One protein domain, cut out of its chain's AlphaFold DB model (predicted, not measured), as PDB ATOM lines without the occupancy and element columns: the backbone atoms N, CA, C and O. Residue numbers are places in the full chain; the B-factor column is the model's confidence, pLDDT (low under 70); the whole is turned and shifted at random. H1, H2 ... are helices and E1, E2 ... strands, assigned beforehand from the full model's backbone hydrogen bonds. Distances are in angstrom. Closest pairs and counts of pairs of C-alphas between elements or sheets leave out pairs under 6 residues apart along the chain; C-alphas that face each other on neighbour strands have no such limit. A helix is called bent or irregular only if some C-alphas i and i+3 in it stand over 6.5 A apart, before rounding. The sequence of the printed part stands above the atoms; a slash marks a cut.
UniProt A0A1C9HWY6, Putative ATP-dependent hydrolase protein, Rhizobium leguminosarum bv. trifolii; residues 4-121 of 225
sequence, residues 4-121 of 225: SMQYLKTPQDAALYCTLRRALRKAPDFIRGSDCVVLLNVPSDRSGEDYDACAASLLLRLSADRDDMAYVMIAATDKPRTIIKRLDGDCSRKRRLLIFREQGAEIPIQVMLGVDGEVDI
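Overview. This is residues 4 to 121 of the 225 residues of the protein "Putative ATP-dependent hydrolase protein" of Rhizobium leguminosarum bv. trifolii (UniProt A0A1C9HWY6). A twisted sheet of four parallel strands forms the middle layer of a three-layer domain, with H1, H2 and H3 over one face and H4 over the other. H3 and H4 run along the strands on opposite faces, both over E2 and E3, while H1 slants over E1 on the H3 face, and the short H5 sits beside H4 and only grazes the sheet. The printed part has 118 residues with five named helices and four named strands, in the order H1 H2 E1 H3 E2 H4 E3 H5 E4, and the sheet's order is E2 E3 E1 E4. The class is mixed, helices and strands. The whole is compact, with a radius of gyration of the C-alphas of 13.4 A and spans of 35 by 31 by 22 A.

Along the chain. The sheet holds E2, residues 69 to 74, 16.9 A long from first to last C-alpha; E3, residues 96 to 101, 16.4 A; E1, residues 36 to 41, 16.1 A; and E4, residues 117 to 120, 10.3 A. H3 is residues 48 to 62, 20.2 A, and is irregular: C-alphas 50 and 53 are 7.4 A apart. H4 is residues 80 to 93, 20.4 A, and is only just irregular, with C-alphas 86 and 89 at 6.6 A. H1 is residues 11 to 24, 20.1 A; H2 is residues 28 to 32, 6.1 A; H5 is residues 109 to 112, 4.9 A. H1 begins at C-alpha 11, (141.633, 79.732, 301.658); E1 begins at C-alpha 36, (144.249, 50.651, 305.688); E4 ends at C-alpha 120, (147.357, 60.750, 293.198).

Arrangement. E2 and E4 are the edge strands. E2 and E3 are parallel at 14 degrees, with N 72 and O 98 within hydrogen-bond range at 2.8 A. E3 and E1 are parallel at 16 degrees, with N 40 and O 99 at 2.7 A. E1 and E4 are parallel at 25 degrees, with N 39 and O 117 at 2.8 A. E2, H4, E3 make a strand-helix-strand unit, two parallel neighbour strands with a helix between them along the chain. E1, H3, E2 and E3, H5, E4 are split units, with E3 and E1 respectively between their strands in the sheet. The crossovers of these three units are right-handed. H3 is on the sheet at a height of 9.6 A, along the strands at 8 degrees to E2 on the local plane; its closest C-alphas to E2 are those of Gly 48 and Met 73, 5.6 A. H4, on the opposite face, has a height of 9.9 A and stands at 5 degrees to E2 on the local plane; the closest C-alphas are those of Ile 74 and Ile 83, 7.2 A. H1, on the same face as H3, has a height of 10.5 A and runs slantwise to the strands, at 52 degrees to E1 on the local plane. H1 and H3 touch, closest at the C-alphas of Tyr 17 and Cys 54, 5.0 A; they run the same way at a steep tilt of 68 degrees, only just short of about perpendicular. H2 is also on this face, over E1 at a height of 8.1 A, with the C-alphas of Phe 30 and Cys 36 closest at 5.5 A. H4, with residues 84 to 87 alone, only just touches H5, with 3 pairs of C-alphas within 8 A; the closest are those of Ile 84 and Val 111, 6.8 A. H3 and H4 are apart. In H1 and H2 every O i to N i+4 pair is within hydrogen-bond range, in H3 8 of 11 and in H4 7 of 10; H5 is too short for such a pair.

Size, cuts and confidence. The two C-alphas farthest apart are those of Pro 11 and Gln 110, 36.9 A. The printed part has no cut, and no link between named elements is long. The mean pLDDT of the printed part is 89.0; residues 4 to 7, residue 66 and residues 91 to 92 are under 70.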
ATOM      1  N   SER A   4     135.891  70.664 313.923       52.38
ATOM      2  CA  SER A   4     136.724  70.105 312.851       52.38
ATOM      3  C   SER A   4     137.419  71.123 311.935       52.38
ATOM      4  O   SER A   4     138.419  70.784 311.310       52.38
ATOM      5  N   MET A   5     136.929  72.364 311.852       56.88
ATOM      6  CA  MET A   5     137.497  73.403 310.973       56.88
ATOM      7  C   MET A   5     138.548  74.286 311.661       56.88
ATOM      8  O   MET A   5     138.999  75.254 311.061       56.88
ATOM      9  N   GLN A   6     138.952  73.983 312.902       59.91
ATOM     10  CA  GLN A   6     139.906  74.814 313.654       59.91
ATOM     11  C   GLN A   6     141.286  74.961 312.982       59.91
ATOM     12  O   GLN A   6     141.980  75.944 313.244       59.91
ATOM     13  N   TYR A   7     141.662  74.027 312.103       67.06
ATOM     14  CA  TYR A   7     142.965  74.007 311.428       67.06
ATOM     15  C   TYR A   7     142.944  74.614 310.019       67.06
ATOM     16  O   TYR A   7     143.994  74.985 309.516       67.06
ATOM     17  N   LEU A   8     141.765  74.784 309.406       80.88
ATOM     18  CA  LEU A   8     141.628  75.360 308.063       80.88
ATOM     19  C   LEU A   8     141.462  76.879 308.180       80.88
ATOM     20  O   LEU A   8     140.343  77.398 308.186       80.88
ATOM     21  N   LYS A   9     142.578  77.586 308.367       84.44
ATOM     22  CA  LYS A   9     142.580  79.026 308.669       84.44
ATOM     23  C   LYS A   9     142.620  79.876 307.403       84.44
ATOM     24  O   LYS A   9     142.131  81.008 307.414       84.44
ATOM     25  N   THR A  10     143.196  79.345 306.330       92.06
ATOM     26  CA  THR A  10     143.388  80.062 305.069       92.06
ATOM     27  C   THR A  10     142.532  79.475 303.937       92.06
ATOM     28  O   THR A  10     142.102  78.318 304.006       92.06
ATOM     29  N   PRO A  11     142.264  80.254 302.868       93.06
ATOM     30  CA  PRO A  11     141.633  79.732 301.658       93.06
ATOM     31  C   PRO A  11     142.432  78.586 301.032       93.06
ATOM     32  O   PRO A  11     141.825  77.654 300.507       93.06
ATOM     33  N   GLN A  12     143.766  78.639 301.130       94.69
ATOM     34  CA  GLN A  12     144.660  77.587 300.659       94.69
ATOM     35  C   GLN A  12     144.415  76.281 301.420       94.69
ATOM     36  O   GLN A  12     144.151  75.270 300.776       94.69
ATOM     37  N   ASP A  13     144.396  76.304 302.758       93.69
ATOM     38  CA  ASP A  13     144.156  75.098 303.572       93.69
ATOM     39  C   ASP A  13     142.813  74.457 303.204       93.69
ATOM     40  O   ASP A  13     142.701  73.250 303.009       93.69
ATOM     41  N   ALA A  14     141.765  75.275 303.074       93.88
ATOM     42  CA  ALA A  14     140.434  74.790 302.734       93.88
ATOM     43  C   ALA A  14     140.370  74.198 301.313       93.88
ATOM     44  O   ALA A  14     139.713  73.172 301.111       93.88
ATOM     45  N   ALA A  15     141.066  74.797 300.343       95.62
ATOM     46  CA  ALA A  15     141.164  74.266 298.985       95.62
ATOM     47  C   ALA A  15     141.957  72.947 298.945       95.62
ATOM     48  O   ALA A  15     141.498  71.969 298.352       95.62
ATOM     49  N   LEU A  16     143.101  72.874 299.632       95.75
ATOM     50  CA  LEU A  16     143.912  71.659 299.745       95.75
ATOM     51  C   LEU A  16     143.142  70.533 300.435       95.75
ATOM     52  O   LEU A  16     143.124  69.401 299.949       95.75
ATOM     53  N   TYR A  17     142.392  70.847 301.487       95.31
ATOM     54  CA  TYR A  17     141.517  69.893 302.154       95.31
ATOM     55  C   TYR A  17     140.457  69.309 301.202       95.31
ATOM     56  O   TYR A  17     140.159  68.112 301.253       95.31
ATOM     57  N   CYS A  18     139.910  70.113 300.282       94.94
ATOM     58  CA  CYS A  18     139.023  69.619 299.228       94.94
ATOM     59  C   CYS A  18     139.735  68.655 298.268       94.94
ATOM     60  O   CYS A  18     139.171  67.599 297.960       94.94
ATOM     61  N   THR A  19     140.969  68.961 297.851       96.31
ATOM     62  CA  THR A  19     141.761  68.058 296.992       96.31
ATOM     63  C   THR A  19     142.052  66.725 297.681       96.31
ATOM     64  O   THR A  19     141.794  65.673 297.093       96.31
ATOM     65  N   LEU A  20     142.453  66.755 298.957       95.69
ATOM     66  CA  LEU A  20     142.715  65.567 299.768       95.69
ATOM     67  C   LEU A  20     141.459  64.701 299.907       95.69
ATOM     68  O   LEU A  20     141.488  63.497 299.663       95.69
ATOM     69  N   ARG A  21     140.311  65.310 300.226       94.56
ATOM     70  CA  ARG A  21     139.041  64.572 300.297       94.56
ATOM     71  C   ARG A  21     138.641  63.963 298.962       94.56
ATOM     72  O   ARG A  21     138.047  62.889 298.955       94.56
ATOM     73  N   ARG A  22     138.901  64.647 297.845       94.44
ATOM     74  CA  ARG A  22     138.619  64.119 296.505       94.44
ATOM     75  C   ARG A  22     139.531  62.938 296.179       94.44
ATOM     76  O   ARG A  22     139.022  61.959 295.646       94.44
ATOM     77  N   ALA A  23     140.811  63.010 296.538       95.56
ATOM     78  CA  ALA A  23     141.753  61.902 296.406       95.56
ATOM     79  C   ALA A  23     141.269  60.681 297.199       95.56
ATOM     80  O   ALA A  23     141.028  59.626 296.622       95.56
ATOM     81  N   LEU A  24     140.968  60.854 298.488       94.06
ATOM     82  CA  LEU A  24     140.563  59.753 299.368       94.06
ATOM     83  C   LEU A  24     139.245  59.073 298.983       94.06
ATOM     84  O   LEU A  24     139.012  57.943 299.393       94.06
ATOM     85  N   ARG A  25     138.390  59.688 298.154       93.31
ATOM     86  CA  ARG A  25     137.227  58.976 297.585       93.31
ATOM     87  C   ARG A  25     137.631  57.763 296.744       93.31
ATOM     88  O   ARG A  25     136.809  56.868 296.579       93.31
ATOM     89  N   LYS A  26     138.862  57.739 296.225       93.94
ATOM     90  CA  LYS A  26     139.447  56.597 295.511       93.94
ATOM     91  C   LYS A  26     139.953  55.494 296.457       93.94
ATOM     92  O   LYS A  26     140.231  54.404 295.983       93.94
ATOM     93  N   ALA A  27     140.015  55.755 297.766       92.75
ATOM     94  CA  ALA A  27     140.376  54.803 298.817       92.75
ATOM     95  C   ALA A  27     139.193  54.628 299.803       92.75
ATOM     96  O   ALA A  27     139.206  55.170 300.915       92.75
ATOM     97  N   PRO A  28     138.113  53.925 299.400       89.88
ATOM     98  CA  PRO A  28     136.885  53.841 300.190       89.88
ATOM     99  C   PRO A  28     137.077  53.128 301.533       89.88
ATOM    100  O   PRO A  28     136.390  53.478 302.493       89.88
ATOM    101  N   ASP A  29     138.007  52.180 301.623       90.06
ATOM    102  CA  ASP A  29     138.253  51.400 302.841       90.06
ATOM    103  C   ASP A  29     138.804  52.273 303.973       90.06
ATOM    104  O   ASP A  29     138.313  52.211 305.104       90.06
ATOM    105  N   PHE A  30     139.692  53.215 303.642       90.50
ATOM    106  CA  PHE A  30     140.176  54.224 304.584       90.50
ATOM    107  C   PHE A  30     139.032  55.085 305.150       90.50
ATOM    108  O   PHE A  30     138.954  55.335 306.360       90.50
ATOM    109  N   ILE A  31     138.106  55.525 304.285       88.19
ATOM    110  CA  ILE A  31     136.950  56.350 304.682       88.19
ATOM    111  C   ILE A  31     135.966  55.548 305.542       88.19
ATOM    112  O   ILE A  31     135.406  56.095 306.492       88.19
ATOM    113  N   ARG A  32     135.752  54.268 305.218       88.12
ATOM    114  CA  ARG A  32     134.843  53.368 305.947       88.12
ATOM    115  C   ARG A  32     135.368  52.959 307.321       88.12
ATOM    116  O   ARG A  32     134.577  52.510 308.143       88.12
ATOM    117  N   GLY A  33     136.658  53.159 307.587       85.75
ATOM    118  CA  GLY A  33     137.270  52.827 308.873       85.75
ATOM    119  C   GLY A  33     137.853  51.425 308.954       85.75
ATOM    120  O   GLY A  33     138.099  50.952 310.062       85.75
ATOM    121  N   SER A  34     138.077  50.784 307.807       87.31
ATOM    122  CA  SER A  34     138.876  49.564 307.724       87.31
ATOM    123  C   SER A  34     140.338  49.866 308.044       87.31
ATOM    124  O   SER A  34     140.789  51.003 307.876       87.31
ATOM    125  N   ASP A  35     141.069  48.838 308.467       89.50
ATOM    126  CA  ASP A  35     142.515  48.936 308.625       89.50
ATOM    127  C   ASP A  35     143.124  49.128 307.233       89.50
ATOM    128  O   ASP A  35     142.825  48.352 306.323       89.50
ATOM    129  N   CYS A  36     143.835  50.237 307.026       90.69
ATOM    130  CA  CYS A  36     144.249  50.651 305.688       90.69
ATOM    131  C   CYS A  36     145.393  51.670 305.721       90.69
ATOM    132  O   CYS A  36     145.301  52.716 306.379       90.69
ATOM    133  N   VAL A  37     146.433  51.398 304.943       92.94
ATOM    134  CA  VAL A  37     147.548  52.292 304.646       92.94
ATOM    135  C   VAL A  37     147.386  52.833 303.228       92.94
ATOM    136  O   VAL A  37     147.406  52.082 302.254       92.94
ATOM    137  N   VAL A  38     147.249  54.152 303.095       95.69
ATOM    138  CA  VAL A  38     147.100  54.813 301.789       95.69
ATOM    139  C   VAL A  38     148.323  55.667 301.500       95.69
ATOM    140  O   VAL A  38     148.640  56.585 302.258       95.69
ATOM    141  N   LEU A  39     148.970  55.402 300.368       96.56
ATOM    142  CA  LEU A  39     150.008  56.250 299.800       96.56
ATOM    143  C   LEU A  39     149.361  57.328 298.922       96.56
ATOM    144  O   LEU A  39     148.597  57.037 298.006       96.56
ATOM    145  N   LEU A  40     149.665  58.583 299.215       97.56
ATOM    146  CA  LEU A  40     149.155  59.764 298.545       97.56
ATOM    147  C   LEU A  40     150.296  60.469 297.813       97.56
ATOM    148  O   LEU A  40     151.192  61.020 298.455       97.56
ATOM    149  N   ASN A  41     150.248  60.498 296.484       97.06
ATOM    150  CA  ASN A  41     151.241  61.218 295.691       97.06
ATOM    151  C   ASN A  41     150.895  62.711 295.665       97.06
ATOM    152  O   ASN A  41     149.821  63.111 295.204       97.06
ATOM    153  N   VAL A  42     151.802  63.528 296.200       96.19
ATOM    154  CA  VAL A  42     151.667  64.984 296.275       96.19
ATOM    155  C   VAL A  42     152.008  65.593 294.907       96.19
ATOM    156  O   VAL A  42     152.989  65.170 294.289       96.19
ATOM    157  N   PRO A  43     151.241  66.585 294.414       93.56
ATOM    158  CA  PRO A  43     151.545  67.271 293.163       93.56
ATOM    159  C   PRO A  43     152.948  67.888 293.164       93.56
ATOM    160  O   PRO A  43     153.407  68.398 294.182       93.56
ATOM    161  N   SER A  44     153.613  67.902 292.008       89.44
ATOM    162  CA  SER A  44     155.001  68.372 291.876       89.44
ATOM    163  C   SER A  44     155.212  69.855 292.198       89.44
ATOM    164  O   SER A  44     156.341  70.275 292.420       89.44
ATOM    165  N   ASP A  45     154.152  70.663 292.181       85.88
ATOM    166  CA  ASP A  45     154.179  72.084 292.536       85.88
ATOM    167  C   ASP A  45     154.070  72.334 294.052       85.88
ATOM    168  O   ASP A  45     153.944  73.489 294.466       85.88
ATOM    169  N   ARG A  46     154.069  71.278 294.882       88.19
ATOM    170  CA  ARG A  46     153.776  71.351 296.321       88.19
ATOM    171  C   ARG A  46     154.687  70.483 297.170       88.19
ATOM    172  O   ARG A  46     155.235  69.485 296.713       88.19
ATOM    173  N   SER A  47     154.769  70.858 298.442       91.50
ATOM    174  CA  SER A  47     155.377  70.040 299.489       91.50
ATOM    175  C   SER A  47     154.311  69.231 300.231       91.50
ATOM    176  O   SER A  47     153.148  69.636 300.305       91.50
ATOM    177  N   GLY A  48     154.703  68.099 300.821       89.56
ATOM    178  CA  GLY A  48     153.837  67.346 301.731       89.56
ATOM    179  C   GLY A  48     153.380  68.185 302.929       89.56
ATOM    180  O   GLY A  48     152.237  68.060 303.367       89.56
ATOM    181  N   GLU A  49     154.222  69.112 303.399       91.88
ATOM    182  CA  GLU A  49     153.922  69.987 304.541       91.88
ATOM    183  C   GLU A  49     152.693  70.882 304.310       91.88
ATOM    184  O   GLU A  49     151.956  71.167 305.255       91.88
ATOM    185  N   ASP A  50     152.390  71.245 303.056       92.25
ATOM    186  CA  ASP A  50     151.181  72.009 302.706       92.25
ATOM    187  C   ASP A  50     149.889  71.290 303.152       92.25
ATOM    188  O   ASP A  50     148.847  71.918 303.367       92.25
ATOM    189  N   TYR A  51     149.935  69.961 303.290       94.38
ATOM    190  CA  TYR A  51     148.796  69.129 303.666       94.38
ATOM    191  C   TYR A  51     148.703  68.846 305.170       94.38
ATOM    192  O   TYR A  51     147.718  68.232 305.583       94.38
ATOM    193  N   ASP A  52     149.634  69.316 306.003       92.56
ATOM    194  CA  ASP A  52     149.681  69.026 307.447       92.56
ATOM    195  C   ASP A  52     148.370  69.403 308.167       92.56
ATOM    196  O   ASP A  52     147.666  68.561 308.739       92.56
ATOM    197  N   ALA A  53     147.939  70.660 308.009       91.31
ATOM    198  CA  ALA A  53     146.678  71.153 308.564       91.31
ATOM    199  C   ALA A  53     145.453  70.399 308.009       91.31
ATOM    200  O   ALA A  53     144.453  70.200 308.713       91.31
ATOM    201  N   CYS A  54     145.527  69.958 306.750       93.50
ATOM    202  CA  CYS A  54     144.464  69.213 306.084       93.50
ATOM    203  C   CYS A  54     144.345  67.792 306.641       93.50
ATOM    204  O   CYS A  54     143.234  67.348 306.944       93.50
ATOM    205  N   ALA A  55     145.473  67.100 306.804       92.75
ATOM    206  CA  ALA A  55     145.551  65.757 307.357       92.75
ATOM    207  C   ALA A  55     145.095  65.754 308.822       92.75
ATOM    208  O   ALA A  55     144.212  64.977 309.189       92.75
ATOM    209  N   ALA A  56     145.574  66.700 309.635       90.81
ATOM    210  CA  ALA A  56     145.133  66.863 311.019       90.81
ATOM    211  C   ALA A  56     143.615  67.115 311.127       90.81
ATOM    212  O   ALA A  56     142.926  66.480 311.932       90.81
ATOM    213  N   SER A  57     143.063  68.005 310.289       90.44
ATOM    214  CA  SER A  57     141.615  68.266 310.242       90.44
ATOM    215  C   SER A  57     140.814  67.031 309.818       90.44
ATOM    216  O   SER A  57     139.738  66.773 310.365       90.44
ATOM    217  N   LEU A  58     141.336  66.251 308.869       90.56
ATOM    218  CA  LEU A  58     140.712  65.021 308.400       90.56
ATOM    219  C   LEU A  58     140.663  63.954 309.499       90.56
ATOM    220  O   LEU A  58     139.588  63.407 309.744       90.56
ATOM    221  N   LEU A  59     141.782  63.688 310.179       88.31
ATOM    222  CA  LEU A  59     141.844  62.671 311.233       88.31
ATOM    223  C   LEU A  59     140.841  62.967 312.355       88.31
ATOM    224  O   LEU A  59     140.054  62.096 312.718       88.31
ATOM    225  N   LEU A  60     140.768  64.227 312.802       86.12
ATOM    226  CA  LEU A  60     139.801  64.679 313.815       86.12
ATOM    227  C   LEU A  60     138.335  64.516 313.399       86.12
ATOM    228  O   LEU A  60     137.443  64.550 314.248       86.12
ATOM    229  N   ARG A  61     138.057  64.419 312.096       86.06
ATOM    230  CA  ARG A  61     136.703  64.188 311.580       86.06
ATOM    231  C   ARG A  61     136.365  62.718 311.426       86.06
ATOM    232  O   ARG A  61     135.182  62.396 311.458       86.06
ATOM    233  N   LEU A  62     137.361  61.872 311.176       85.00
ATOM    234  CA  LEU A  62     137.157  60.457 310.873       85.00
ATOM    235  C   LEU A  62     137.193  59.564 312.119       85.00
ATOM    236  O   LEU A  62     136.639  58.469 312.070       85.00
ATOM    237  N   SER A  63     137.823  59.996 313.214       80.56
ATOM    238  CA  SER A  63     137.728  59.314 314.510       80.56
ATOM    239  C   SER A  63     137.851  60.294 315.670       80.56
ATOM    240  O   SER A  63     138.515  61.327 315.575       80.56
ATOM    241  N   ALA A  64     137.182  59.952 316.769       74.44
ATOM    242  CA  ALA A  64     137.383  60.594 318.062       74.44
ATOM    243  C   ALA A  64     138.628  60.045 318.779       74.44
ATOM    244  O   ALA A  64     139.224  60.765 319.582       74.44
ATOM    245  N   ASP A  65     139.021  58.809 318.464       78.94
ATOM    246  CA  ASP A  65     140.249  58.198 318.950       78.94
ATOM    247  C   ASP A  65     141.432  58.666 318.096       78.94
ATOM    248  O   ASP A  65     141.498  58.417 316.887       78.94
ATOM    249  N   ARG A  66     142.349  59.397 318.732       68.62
ATOM    250  CA  ARG A  66     143.551  59.923 318.081       68.62
ATOM    251  C   ARG A  66     144.637  58.868 317.929       68.62
ATOM    252  O   ARG A  66     145.547  59.079 317.132       68.62
ATOM    253  N   ASP A  67     144.552  57.761 318.661       75.31
ATOM    254  CA  ASP A  67     145.569  56.722 318.610       75.31
ATOM    255  C   ASP A  67     145.344  55.718 317.478       75.31
ATOM    256  O   ASP A  67     146.308  55.084 317.055       75.31
ATOM    257  N   ASP A  68     144.149  55.677 316.887       83.75
ATOM    258  CA  ASP A  68     143.822  54.791 315.763       83.75
ATOM    259  C   ASP A  68     144.432  55.218 314.420       83.75
ATOM    260  O   ASP A  68     144.556  54.392 313.510       83.75
ATOM    261  N   MET A  69     144.772  56.503 314.262       88.25
ATOM    262  CA  MET A  69     145.214  57.054 312.981       88.25
ATOM    263  C   MET A  69     146.483  57.877 313.076       88.25
ATOM    264  O   MET A  69     146.705  58.597 314.047       88.25
ATOM    265  N   ALA A  70     147.275  57.835 312.012       90.75
ATOM    266  CA  ALA A  70     148.410  58.724 311.829       90.75
ATOM    267  C   ALA A  70     148.537  59.159 310.368       90.75
ATOM    268  O   ALA A  70     147.894  58.619 309.463       90.75
ATOM    269  N   TYR A  71     149.384  60.155 310.146       92.69
ATOM    270  CA  TYR A  71     149.889  60.480 308.826       92.69
ATOM    271  C   TYR A  71     151.389  60.744 308.897       92.69
ATOM    272  O   TYR A  71     151.898  61.198 309.920       92.69
ATOM    273  N   VAL A  72     152.083  60.473 307.797       93.38
ATOM    274  CA  VAL A  72     153.520  60.691 307.645       93.38
ATOM    275  C   VAL A  72     153.770  61.412 306.330       93.38
ATOM    276  O   VAL A  72     153.163  61.091 305.312       93.38
ATOM    277  N   MET A  73     154.682  62.380 306.365       94.25
ATOM    278  CA  MET A  73     155.165  63.105 305.193       94.25
ATOM    279  C   MET A  73     156.550  62.571 304.828       94.25
ATOM    280  O   MET A  73     157.420  62.455 305.697       94.25
ATOM    281  N   ILE A  74     156.740  62.223 303.560       94.50
ATOM    282  CA  ILE A  74     158.015  61.766 303.015       94.50
ATOM    283  C   ILE A  74     158.474  62.789 301.987       94.50
ATOM    284  O   ILE A  74     157.890  62.905 300.905       94.50
ATOM    285  N   ALA A  75     159.530  63.511 302.348       93.44
ATOM    286  CA  ALA A  75     160.130  64.509 301.482       93.44
ATOM    287  C   ALA A  75     161.059  63.864 300.446       93.44
ATOM    288  O   ALA A  75     161.626  62.795 300.681       93.44
ATOM    289  N   ALA A  76     161.302  64.548 299.327       91.12
ATOM    290  CA  ALA A  76     162.263  64.075 298.322       91.12
ATOM    291  C   ALA A  76     163.701  63.935 298.872       91.12
ATOM    292  O   ALA A  76     164.514  63.177 298.348       91.12
ATOM    293  N   THR A  77     164.019  64.658 299.948       92.31
ATOM    294  CA  THR A  77     165.327  64.648 300.618       92.31
ATOM    295  C   THR A  77     165.463  63.562 301.689       92.31
ATOM    296  O   THR A  77     166.559  63.363 302.228       92.31
ATOM    297  N   ASP A  78     164.380  62.849 302.019       92.50
ATOM    298  CA  ASP A  78     164.393  61.835 303.066       92.50
ATOM    299  C   ASP A  78     165.159  60.580 302.633       92.50
ATOM    300  O   ASP A  78     164.953  60.001 301.569       92.50
ATOM    301  N   LYS A  79     166.051  60.109 303.510       93.38
ATOM    302  CA  LYS A  79     166.829  58.889 303.261       93.38
ATOM    303  C   LYS A  79     165.971  57.642 303.518       93.38
ATOM    304  O   LYS A  79     165.337  57.578 304.576       93.38
ATOM    305  N   PRO A  80     166.079  56.579 302.694       91.12
ATOM    306  CA  PRO A  80     165.332  55.326 302.859       91.12
ATOM    307  C   PRO A  80     165.348  54.743 304.280       91.12
ATOM    308  O   PRO A  80     164.313  54.369 304.824       91.12
ATOM    309  N   ARG A  81     166.516  54.728 304.938       90.38
ATOM    310  CA  ARG A  81     166.656  54.226 306.319       90.38
ATOM    311  C   ARG A  81     165.844  55.035 307.333       90.38
ATOM    312  O   ARG A  81     165.318  54.469 308.286       90.38
ATOM    313  N   THR A  82     165.759  56.349 307.140       90.56
ATOM    314  CA  THR A  82     164.984  57.239 308.007       90.56
ATOM    315  C   THR A  82     163.492  57.004 307.812       90.56
ATOM    316  O   THR A  82     162.767  56.935 308.801       90.56
ATOM    317  N   ILE A  83     163.056  56.818 306.563       90.50
ATOM    318  CA  ILE A  83     161.664  56.513 306.211       90.50
ATOM    319  C   ILE A  83     161.217  55.211 306.886       90.50
ATOM    320  O   ILE A  83     160.219  55.214 307.603       90.50
ATOM    321  N   ILE A  84     161.999  54.132 306.742       89.88
ATOM    322  CA  ILE A  84     161.714  52.839 307.388       89.88
ATOM    323  C   ILE A  84     161.587  53.022 308.901       89.88
ATOM    324  O   ILE A  84     160.590  52.618 309.482       89.88
ATOM    325  N   LYS A  85     162.557  53.687 309.542       88.56
ATOM    326  CA  LYS A  85     162.548  53.881 310.998       88.56
ATOM    327  C   LYS A  85     161.329  54.668 311.496       88.56
ATOM    328  O   LYS A  85     160.851  54.386 312.589       88.56
ATOM    329  N   ARG A  86     160.854  55.666 310.738       87.38
ATOM    330  CA  ARG A  86     159.637  56.422 311.087       87.38
ATOM    331  C   ARG A  86     158.397  55.530 310.988       87.38
ATOM    332  O   ARG A  86     157.578  55.537 311.895       87.38
ATOM    333  N   LEU A  87     158.295  54.746 309.916       85.31
ATOM    334  CA  LEU A  87     157.091  53.976 309.597       85.31
ATOM    335  C   LEU A  87     156.981  52.629 310.320       85.31
ATOM    336  O   LEU A  87     155.870  52.157 310.516       85.31
ATOM    337  N   ASP A  88     158.088  52.037 310.763       79.12
ATOM    338  CA  ASP A  88     158.107  50.730 311.443       79.12
ATOM    339  C   ASP A  88     157.162  50.691 312.666       79.12
ATOM    340  O   ASP A  88     156.392  49.748 312.873       79.12
ATOM    341  N   GLY A  89     157.149  51.782 313.442       71.38
ATOM    342  CA  GLY A  89     156.258  51.940 314.592       71.38
ATOM    343  C   GLY A  89     154.811  52.268 314.221       71.38
ATOM    344  O   GLY A  89     153.899  51.783 314.891       71.38
ATOM    345  N   ASP A  90     154.594  53.066 313.176       75.81
ATOM    346  CA  ASP A  90     153.262  53.548 312.798       75.81
ATOM    347  C   ASP A  90     152.468  52.488 312.029       75.81
ATOM    348  O   ASP A  90     151.319  52.229 312.387       75.81
ATOM    349  N   CYS A  91     153.082  51.796 311.063       67.88
ATOM    350  CA  CYS A  91     152.440  50.714 310.308       67.88
ATOM    351  C   CYS A  91     152.004  49.545 311.206       67.88
ATOM    352  O   CYS A  91     151.028  48.869 310.906       67.88
ATOM    353  N   SER A  92     152.711  49.312 312.317       68.00
ATOM    354  CA  SER A  92     152.417  48.204 313.236       68.00
ATOM    355  C   SER A  92     151.391  48.554 314.321       68.00
ATOM    356  O   SER A  92     150.812  47.657 314.930       68.00
ATOM    357  N   ARG A  93     151.204  49.843 314.633       76.50
ATOM    358  CA  ARG A  93     150.380  50.296 315.774       76.50
ATOM    359  C   ARG A  93     149.107  51.017 315.362       76.50
ATOM    360  O   ARG A  93     148.168  51.061 316.151       76.50
ATOM    361  N   LYS A  94     149.096  51.642 314.186       84.12
ATOM    362  CA  LYS A  94     147.982  52.465 313.719       84.12
ATOM    363  C   LYS A  94     147.107  51.641 312.793       84.12
ATOM    364  O   LYS A  94     147.596  51.024 311.857       84.12
ATOM    365  N   ARG A  95     145.798  51.674 313.037       87.44
ATOM    366  CA  ARG A  95     144.816  50.990 312.189       87.44
ATOM    367  C   ARG A  95     144.736  51.642 310.814       87.44
ATOM    368  O   ARG A  95     144.590  50.961 309.808       87.44
ATOM    369  N   ARG A  96     144.835  52.973 310.759       90.56
ATOM    370  CA  ARG A  96     144.799  53.730 309.504       90.56
ATOM    371  C   ARG A  96     145.965  54.697 309.394       90.56
ATOM    372  O   ARG A  96     146.192  55.509 310.289       90.56
ATOM    373  N   LEU A  97     146.659  54.653 308.264       92.31
ATOM    374  CA  LEU A  97     147.842  55.470 308.021       92.31
ATOM    375  C   LEU A  97     147.753  56.154 306.658       92.31
ATOM    376  O   LEU A  97     147.471  55.515 305.647       92.31
ATOM    377  N   LEU A  98     148.009  57.461 306.630       94.75
ATOM    378  CA  LEU A  98     148.216  58.204 305.387       94.75
ATOM    379  C   LEU A  98     149.702  58.477 305.195       94.75
ATOM    380  O   LEU A  98     150.341  59.062 306.065       94.75
ATOM    381  N   ILE A  99     150.245  58.108 304.046       95.38
ATOM    382  CA  ILE A  99     151.627  58.404 303.682       95.38
ATOM    383  C   ILE A  99     151.590  59.406 302.538       95.38
ATOM    384  O   ILE A  99     151.122  59.080 301.457       95.38
ATOM    385  N   PHE A 100     152.075  60.620 302.752       96.88
ATOM    386  CA  PHE A 100     152.201  61.623 301.701       96.88
ATOM    387  C   PHE A 100     153.599  61.546 301.104       96.88
ATOM    388  O   PHE A 100     154.595  61.694 301.811       96.88
ATOM    389  N   ARG A 101     153.667  61.323 299.798       96.25
ATOM    390  CA  ARG A 101     154.907  61.200 299.043       96.25
ATOM    391  C   ARG A 101     155.101  62.430 298.174       96.25
ATOM    392  O   ARG A 101     154.316  62.662 297.259       96.25
ATOM    393  N   GLU A 102     156.166  63.181 298.426       95.38
ATOM    394  CA  GLU A 102     156.594  64.236 297.507       95.38
ATOM    395  C   GLU A 102     157.124  63.658 296.191       95.38
ATOM    396  O   GLU A 102     157.706  62.568 296.143       95.38
ATOM    397  N   GLN A 103     156.957  64.415 295.106       92.38
ATOM    398  CA  GLN A 103     157.509  64.041 293.810       92.38
ATOM    399  C   GLN A 103     159.032  63.855 293.915       92.38
ATOM    400  O   GLN A 103     159.752  64.734 294.376       92.38
ATOM    401  N   GLY A 104     159.527  62.703 293.460       88.62
ATOM    402  CA  GLY A 104     160.952  62.361 293.528       88.62
ATOM    403  C   GLY A 104     161.392  61.682 294.829       88.62
ATOM    404  O   GLY A 104     162.520  61.206 294.888       88.62
ATOM    405  N   ALA A 105     160.516  61.553 295.832       92.06
ATOM    406  CA  ALA A 105     160.805  60.726 296.998       92.06
ATOM    407  C   ALA A 105     160.818  59.232 296.629       92.06
ATOM    408  O   ALA A 105     159.883  58.708 296.001       92.06
ATOM    409  N   GLU A 106     161.877  58.538 297.044       91.31
ATOM    410  CA  GLU A 106     162.023  57.094 296.881       91.31
ATOM    411  C   GLU A 106     161.424  56.373 298.092       91.31
ATOM    412  O   GLU A 106     161.917  56.489 299.217       91.31
ATOM    413  N   ILE A 107     160.344  55.625 297.861       92.38
ATOM    414  CA  ILE A 107     159.697  54.837 298.910       92.38
ATOM    415  C   ILE A 107     160.386  53.472 299.002       92.38
ATOM    416  O   ILE A 107     160.392  52.734 298.014       92.38
ATOM    417  N   PRO A 108     160.940  53.100 300.168       92.81
ATOM    418  CA  PRO A 108     161.551  51.790 300.353       92.81
ATOM    419  C   PRO A 108     160.537  50.664 300.125       92.81
ATOM    420  O   PRO A 108     159.393  50.756 300.573       92.81
ATOM    421  N   ILE A 109     160.967  49.565 299.498       91.12
ATOM    422  CA  ILE A 109     160.094  48.416 299.201       91.12
ATOM    423  C   ILE A 109     159.386  47.873 300.450       91.12
ATOM    424  O   ILE A 109     158.230  47.480 300.375       91.12
ATOM    425  N   GLN A 110     160.044  47.917 301.612       89.44
ATOM    426  CA  GLN A 110     159.479  47.468 302.887       89.44
ATOM    427  C   GLN A 110     158.216  48.248 303.263       89.44
ATOM    428  O   GLN A 110     157.284  47.677 303.811       89.44
ATOM    429  N   VAL A 111     158.191  49.546 302.952       90.62
ATOM    430  CA  VAL A 111     157.024  50.403 303.166       90.62
ATOM    431  C   VAL A 111     155.966  50.106 302.115       90.62
ATOM    432  O   VAL A 111     154.803  49.942 302.461       90.62
ATOM    433  N   MET A 112     156.371  49.987 300.847       92.25
ATOM    434  CA  MET A 112     155.452  49.745 299.731       92.25
ATOM    435  C   MET A 112     154.659  48.441 299.890       92.25
ATOM    436  O   MET A 112     153.483  48.398 299.555       92.25
ATOM    437  N   LEU A 113     155.278  47.393 300.441       90.75
ATOM    438  CA  LEU A 113     154.614  46.112 300.710       90.75
ATOM    439  C   LEU A 113     153.457  46.219 301.717       90.75
ATOM    440  O   LEU A 113     152.597  45.344 301.730       90.75
ATOM    441  N   GLY A 114     153.452  47.254 302.559       88.31
ATOM    442  CA  GLY A 114     152.381  47.523 303.517       88.31
ATOM    443  C   GLY A 114     151.358  48.554 303.037       88.31
ATOM    444  O   GLY A 114     150.503  48.926 303.827       88.31
ATOM    445  N   VAL A 115     151.459  49.061 301.803       92.88
ATOM    446  CA  VAL A 115     150.505  50.030 301.243       92.88
ATOM    447  C   VAL A 115     149.332  49.281 300.612       92.88
ATOM    448  O   VAL A 115     149.515  48.520 299.666       92.88
ATOM    449  N   ASP A 116     148.118  49.551 301.088       93.38
ATOM    450  CA  ASP A 116     146.885  48.944 300.568       93.38
ATOM    451  C   ASP A 116     146.343  49.672 299.331       93.38
ATOM    452  O   ASP A 116     145.598  49.103 298.532       93.38
ATOM    453  N   GLY A 117     146.702  50.946 299.154       93.38
ATOM    454  CA  GLY A 117     146.294  51.723 297.990       93.38
ATOM    455  C   GLY A 117     147.178  52.933 297.728       93.38
ATOM    456  O   GLY A 117     147.555  53.655 298.649       93.38
ATOM    457  N   GLU A 118     147.459  53.181 296.452       96.38
ATOM    458  CA  GLU A 118     148.172  54.366 295.976       96.38
ATOM    459  C   GLU A 118     147.206  55.294 295.235       96.38
ATOM    460  O   GLU A 118     146.413  54.860 294.393       96.38
ATOM    461  N   VAL A 119     147.236  56.583 295.572       97.00
ATOM    462  CA  VAL A 119     146.323  57.579 295.017       97.00
ATOM    463  C   VAL A 119     147.038  58.896 294.749       97.00
ATOM    464  O   VAL A 119     147.586  59.523 295.651       97.00
ATOM    465  N   ASP A 120     146.905  59.399 293.526       96.88
ATOM    466  CA  ASP A 120     147.357  60.750 293.198       96.88
ATOM    467  C   ASP A 120     146.411  61.812 293.760       96.88
ATOM    468  O   ASP A 120     145.192  61.792 293.511       96.88
ATOM    469  N   ILE A 121     146.979  62.780 294.481       96.62
ATOM    470  CA  ILE A 121     146.245  63.970 294.888       96.62
ATOM    471  C   ILE A 121     146.093  64.873 293.654       96.62
ATOM    472  O   ILE A 121     147.084  65.267 293.043       96.62
TER     473      ILE A 121